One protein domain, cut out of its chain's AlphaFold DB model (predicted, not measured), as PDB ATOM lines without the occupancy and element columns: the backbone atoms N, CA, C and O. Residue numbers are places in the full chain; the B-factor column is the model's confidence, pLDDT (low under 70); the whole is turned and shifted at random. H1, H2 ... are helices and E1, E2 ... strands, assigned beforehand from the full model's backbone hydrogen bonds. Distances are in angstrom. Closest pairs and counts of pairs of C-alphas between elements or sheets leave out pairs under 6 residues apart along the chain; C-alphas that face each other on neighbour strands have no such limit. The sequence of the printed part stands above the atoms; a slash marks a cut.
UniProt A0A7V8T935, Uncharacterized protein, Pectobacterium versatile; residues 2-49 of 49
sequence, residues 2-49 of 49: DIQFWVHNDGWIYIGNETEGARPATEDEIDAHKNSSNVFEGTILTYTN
ATOM      1  N   ASP A   2      12.441  59.777  22.575       68.81
ATOM      2  CA  ASP A   2      13.043  59.165  23.752       68.81
ATOM      3  C   ASP A   2      13.184  57.666  23.489       68.81
ATOM      4  O   ASP A   2      12.227  56.992  23.104       68.81
ATOM      5  N   ILE A   3      14.415  57.171  23.587       75.06
ATOM      6  CA  ILE A   3      14.743  55.771  23.339       75.06
ATOM      7  C   ILE A   3      14.495  55.023  24.650       75.06
ATOM      8  O   ILE A   3      15.299  55.127  25.574       75.06
ATOM      9  N   GLN A   4      13.381  54.294  24.743       84.75
ATOM     10  CA  GLN A   4      13.072  53.468  25.911       84.75
ATOM     11  C   GLN A   4      13.675  52.071  25.743       84.75
ATOM     12  O   GLN A   4      13.426  51.386  24.747       84.75
ATOM     13  N   PHE A   5      14.452  51.656  26.739       87.69
ATOM     14  CA  PHE A   5      14.991  50.306  26.845       87.69
ATOM     15  C   PHE A   5      14.076  49.456  27.727       87.69
ATOM     16  O   PHE A   5      13.601  49.916  28.771       87.69
ATOM     17  N   TRP A   6      13.864  48.216  27.307       91.50
ATOM     18  CA  TRP A   6      13.029  47.230  27.981       91.50
ATOM     19  C   TRP A   6      13.834  45.964  28.251       91.50
ATOM     20  O   TRP A   6      14.612  45.538  27.399       91.50
ATOM     21  N   VAL A   7      13.639  45.366  29.423       90.50
ATOM     22  CA  VAL A   7      14.226  44.086  29.836       90.50
ATOM     23  C   VAL A   7      13.161  43.013  29.694       90.50
ATOM     24  O   VAL A   7      12.113  43.098  30.337       90.50
ATOM     25  N   HIS A   8      13.427  42.007  28.866       88.69
ATOM     26  CA  HIS A   8      12.588  40.818  28.764       88.69
ATOM     27  C   HIS A   8      12.821  39.882  29.958       88.69
ATOM     28  O   HIS A   8      13.904  39.874  30.543       88.69
ATOM     29  N   ASN A   9      11.850  39.025  30.282       85.12
ATOM     30  CA  ASN A   9      11.985  38.039  31.367       85.12
ATOM     31  C   ASN A   9      13.146  37.048  31.171       85.12
ATOM     32  O   ASN A   9      13.701  36.548  32.142       85.12
ATOM     33  N   ASP A  10      13.547  36.798  29.924       84.69
ATOM     34  CA  ASP A  10      14.715  35.968  29.589       84.69
ATOM     35  C   ASP A  10      16.058  36.704  29.779       84.69
ATOM     36  O   ASP A  10      17.116  36.133  29.529       84.69
ATOM     37  N   GLY A  11      16.039  37.973  30.201       81.75
ATOM     38  CA  GLY A  11      17.236  38.745  30.543       81.75
ATOM     39  C   GLY A  11      17.900  39.489  29.380       81.75
ATOM     40  O   GLY A  11      18.994  40.020  29.554       81.75
ATOM     41  N   TRP A  12      17.271  39.560  28.203       84.81
ATOM     42  CA  TRP A  12      17.749  40.391  27.090       84.81
ATOM     43  C   TRP A  12      17.112  41.783  27.110       84.81
ATOM     44  O   TRP A  12      15.965  41.955  27.525       84.81
ATOM     45  N   ILE A  13      17.876  42.777  26.651       86.75
ATOM     46  CA  ILE A  13      17.464  44.183  26.603       86.75
ATOM     47  C   ILE A  13      17.204  44.576  25.151       86.75
ATOM     48  O   ILE A  13      17.997  44.250  24.268       86.75
ATOM     49  N   TYR A  14      16.106  45.287  24.902       87.25
ATOM     50  CA  TYR A  14      15.735  45.749  23.566       87.25
ATOM     51  C   TYR A  14      15.165  47.172  23.578       87.25
ATOM     52  O   TYR A  14      14.753  47.697  24.612       87.25
ATOM     53  N   ILE A  15      15.161  47.804  22.402       88.88
ATOM     54  CA  ILE A  15      14.627  49.151  22.180       88.88
ATOM     55  C   ILE A  15      13.314  49.030  21.409       88.88
ATOM     56  O   ILE A  15      13.274  48.381  20.363       88.88
ATOM     57  N   GLY A  16      12.253  49.678  21.890       86.00
ATOM     58  CA  GLY A  16      10.963  49.682  21.202       86.00
ATOM     59  C   GLY A  16       9.778  49.850  22.144       86.00
ATOM     60  O   GLY A  16       9.850  50.590  23.123       86.00
ATOM     61  N   ASN A  17       8.681  49.164  21.824       86.56
ATOM     62  CA  ASN A  17       7.471  49.141  22.644       86.56
ATOM     63  C   ASN A  17       7.561  48.075  23.745       86.56
ATOM     64  O   ASN A  17       8.240  47.061  23.583       86.56
ATOM     65  N   GLU A  18       6.825  48.272  24.836       86.50
ATOM     66  CA  GLU A  18       6.637  47.248  25.865       86.50
ATOM     67  C   GLU A  18       6.040  45.972  25.248       86.50
ATOM     68  O   GLU A  18       5.054  46.030  24.508       86.50
ATOM     69  N   THR A  19       6.644  44.823  25.539       85.56
ATOM     70  CA  THR A  19       6.070  43.505  25.250       85.56
ATOM     71  C   THR A  19       5.610  42.853  26.549       85.56
ATOM     72  O   THR A  19       6.039  43.240  27.632       85.56
ATOM     73  N   GLU A  20       4.740  41.847  26.463       88.38
ATOM     74  CA  GLU A  20       4.185  41.196  27.652       88.38
ATOM     75  C   GLU A  20       5.292  40.626  28.555       88.38
ATOM     76  O   GLU A  20       6.151  39.863  28.114       88.38
ATOM     77  N   GLY A  21       5.289  41.042  29.825       84.75
ATOM     78  CA  GLY A  21       6.301  40.645  30.806       84.75
ATOM     79  C   GLY A  21       7.629  41.401  30.708       84.75
ATOM     80  O   GLY A  21       8.528  41.122  31.502       84.75
ATOM     81  N   ALA A  22       7.764  42.355  29.784       89.75
ATOM     82  CA  ALA A  22       8.897  43.264  29.767       89.75
ATOM     83  C   ALA A  22       8.735  44.355  30.831       89.75
ATOM     84  O   ALA A  22       7.629  44.810  31.125       89.75
ATOM     85  N   ARG A  23       9.857  44.801  31.397       93.25
ATOM     86  CA  ARG A  23       9.906  45.952  32.309       93.25
ATOM     87  C   ARG A  23      10.862  47.015  31.781       93.25
ATOM     88  O   ARG A  23      11.797  46.662  31.061       93.25
ATOM     89  N   PRO A  24      10.690  48.294  32.139       90.81
ATOM     90  CA  PRO A  24      11.672  49.310  31.788       90.81
ATOM     91  C   PRO A  24      13.047  48.935  32.364       90.81
ATOM     92  O   PRO A  24      13.163  48.509  33.520       90.81
ATOM     93  N   ALA A  25      14.078  49.050  31.526       87.88
ATOM     94  CA  ALA A  25      15.458  48.831  31.936       87.88
ATOM     95  C   ALA A  25      15.946  49.991  32.799       87.88
ATOM     96  O   ALA A  25      15.632  51.155  32.535       87.88
ATOM     97  N   THR A  26      16.716  49.660  33.829       88.69
ATOM     98  CA  THR A  26      17.390  50.657  34.664       88.69
ATOM     99  C   THR A  26      18.632  51.202  33.961       88.69
ATOM    100  O   THR A  26      19.180  50.559  33.064       88.69
ATOM    101  N   GLU A  27      19.099  52.385  34.367       85.06
ATOM    102  CA  GLU A  27      20.332  52.964  33.819       85.06
ATOM    103  C   GLU A  27      21.541  52.039  34.017       85.06
ATOM    104  O   GLU A  27      22.304  51.866  33.072       85.06
ATOM    105  N   ASP A  28      21.660  51.370  35.171       84.56
ATOM    106  CA  ASP A  28      22.705  50.371  35.438       84.56
ATOM    107  C   ASP A  28      22.675  49.193  34.448       84.56
ATOM    108  O   ASP A  28      23.716  48.758  33.960       84.56
ATOM    109  N   GLU A  29      21.490  48.677  34.108       83.62
ATOM    110  CA  GLU A  29      21.347  47.576  33.142       83.62
ATOM    111  C   GLU A  29      21.687  48.017  31.717       83.62
ATOM    112  O   GLU A  29      22.301  47.269  30.952       83.62
ATOM    113  N   ILE A  30      21.310  49.246  31.361       83.62
ATOM    114  CA  ILE A  30      21.646  49.847  30.069       83.62
ATOM    115  C   ILE A  30      23.156  50.093  29.983       83.62
ATOM    116  O   ILE A  30      23.751  49.830  28.936       83.62
ATOM    117  N   ASP A  31      23.780  50.582  31.056       84.56
ATOM    118  CA  ASP A  31      25.224  50.801  31.124       84.56
ATOM    119  C   ASP A  31      25.979  49.474  31.031       84.56
ATOM    120  O   ASP A  31      26.827  49.326  30.156       84.56
ATOM    121  N   ALA A  32      25.582  48.460  31.805       81.25
ATOM    122  CA  ALA A  32      26.151  47.118  31.719       81.25
ATOM    123  C   ALA A  32      26.008  46.516  30.310       81.25
ATOM    124  O   ALA A  32      26.952  45.913  29.800       81.25
ATOM    125  N   HIS A  33      24.871  46.716  29.637       77.44
ATOM    126  CA  HIS A  33      24.670  46.259  28.261       77.44
ATOM    127  C   HIS A  33      25.570  46.996  27.259       77.44
ATOM    128  O   HIS A  33      26.237  46.360  26.439       77.44
ATOM    129  N   LYS A  34      25.659  48.328  27.353       72.50
ATOM    130  CA  LYS A  34      26.556  49.141  26.512       72.50
ATOM    131  C   LYS A  34      28.024  48.794  26.754       72.50
ATOM    132  O   LYS A  34      28.793  48.677  25.801       72.50
ATOM    133  N   ASN A  35      28.398  48.588  28.011       69.56
ATOM    134  CA  ASN A  35      29.754  48.266  28.426       69.56
ATOM    135  C   ASN A  35      30.120  46.821  28.061       69.56
ATOM    136  O   ASN A  35      31.223  46.578  27.590       69.56
ATOM    137  N   SER A  36      29.179  45.872  28.107       60.78
ATOM    138  CA  SER A  36      29.415  44.500  27.627       60.78
ATOM    139  C   SER A  36      29.782  44.434  26.136       60.78
ATOM    140  O   SER A  36      30.536  43.552  25.736       60.78
ATOM    141  N   SER A  37      29.344  45.406  25.324       55.19
ATOM    142  CA  SER A  37      29.802  45.548  23.931       55.19
ATOM    143  C   SER A  37      31.180  46.213  23.798       55.19
ATOM    144  O   SER A  37      31.791  46.137  22.734       55.19
ATOM    145  N   ASN A  38      31.682  46.849  24.859       47.56
ATOM    146  CA  ASN A  38      32.966  47.549  24.890       47.56
ATOM    147  C   ASN A  38      34.056  46.797  25.677       47.56
ATOM    148  O   ASN A  38      35.236  47.101  25.509       47.56
ATOM    149  N   VAL A  39      33.704  45.748  26.430       47.81
ATOM    150  CA  VAL A  39      34.647  44.724  26.916       47.81
ATOM    151  C   VAL A  39      34.951  43.725  25.786       47.81
ATOM    152  O   VAL A  39      34.827  42.513  25.911       47.81
ATOM    153  N   PHE A  40      35.413  44.262  24.657       49.62
ATOM    154  CA  PHE A  40      36.464  43.633  23.856       49.62
ATOM    155  C   PHE A  40      37.821  44.147  24.375       49.62
ATOM    156  O   PHE A  40      38.708  44.523  23.612       49.62
ATOM    157  N   GLU A  41      38.001  44.209  25.696       49.25
ATOM    158  CA  GLU A  41      39.309  44.492  26.274       49.25
ATOM    159  C   GLU A  41      40.191  43.248  26.136       49.25
ATOM    160  O   GLU A  41      40.079  42.282  26.889       49.25
ATOM    161  N   GLY A  42      41.085  43.280  25.144       48.38
ATOM    162  CA  GLY A  42      42.361  42.566  25.224       48.38
ATOM    163  C   GLY A  42      42.724  41.640  24.069       48.38
ATOM    164  O   GLY A  42      43.875  41.220  24.002       48.38
ATOM    165  N   THR A  43      41.822  41.347  23.127       49.72
ATOM    166  CA  THR A  43      42.213  40.639  21.896       49.72
ATOM    167  C   THR A  43      42.068  41.580  20.716       49.72
ATOM    168  O   THR A  43      41.003  41.687  20.113       49.72
ATOM    169  N   ILE A  44      43.160  42.263  20.368       53.09
ATOM    170  CA  ILE A  44      43.323  42.758  19.004       53.09
ATOM    171  C   ILE A  44      43.238  41.514  18.116       53.09
ATOM    172  O   ILE A  44      44.175  40.720  18.064       53.09
ATOM    173  N   LEU A  45      42.101  41.306  17.453       53.38
ATOM    174  CA  LEU A  45      42.004  40.362  16.348       53.38
ATOM    175  C   LEU A  45      42.829  40.955  15.200       53.38
ATOM    176  O   LEU A  45      42.307  41.648  14.329       53.38
ATOM    177  N   THR A  46      44.147  40.750  15.230       47.84
ATOM    178  CA  THR A  46      44.989  40.974  14.057       47.84
ATOM    179  C   THR A  46      44.601  39.917  13.033       47.84
ATOM    180  O   THR A  46      45.015  38.764  13.130       47.84
ATOM    181  N   TYR A  47      43.775  40.300  12.062       51.94
ATOM    182  CA  TYR A  47      43.609  39.536  10.834       51.94
ATOM    183  C   TYR A  47      44.907  39.672  10.031       51.94
ATOM    184  O   TYR A  47      45.085  40.631   9.282       51.94
ATOM    185  N   THR A  48      45.848  38.754  10.233       43.66
ATOM    186  CA  THR A  48      46.990  38.587   9.332       43.66
ATOM    187  C   THR A  48      46.511  37.808   8.108       43.66
ATOM    188  O   THR A  48      46.024  36.687   8.243       43.66
ATOM    189  N   ASN A  49      46.599  38.441   6.937       49.25
ATOM    190  CA  ASN A  49      46.491  37.800   5.623       49.25
ATOM    191  C   ASN A  49      47.881  37.306   5.211       49.25
ATOM    192  O   ASN A  49      48.843  38.070   5.466       49.25
TER     193      ASN A  49
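This is residues 2 to 49 of the 49 residues of an uncharacterized protein of Pectobacterium versatile (UniProt A0A7V8T935). What shape? With little regular structure, H1 leads from a small head, hairpin E1 and E2 with its loops, into a free tail, residues 37 to 49. What parts? The printed part has 48 residues, 16 in named elements E1, E2 and H1, in that order; the class is mixed, the sheet antiparallel. It is extended: radius of gyration of the C-alphas 14.9 A, spans 47 by 22 by 21 A.

Which sheet? E1, residues 5 to 7, and E2, residues 13 to 15, form an antiparallel hairpin; N 6 and O 14 are within hydrogen-bond range, 2.9 A. Which helix? H1, residues 27 to 36, has every O i to N i+4 pair within range; its closest C-alphas to E1 are Ile 30 and Phe 5, 7.4 A.

Where does E1 begin? C-alpha 5 is at (14.991, 50.306, 26.845). Where does H1 end? C-alpha 36 is at (29.415, 44.500, 27.627), 13.9 A from C-alpha 27.

How large? The farthest C-alphas, Glu 20 and Asn 49, are 47.8 A apart, without a cut; link E2 to H1 is long. Low confidence? Residues 2 and 35 to 49 have pLDDT under 70.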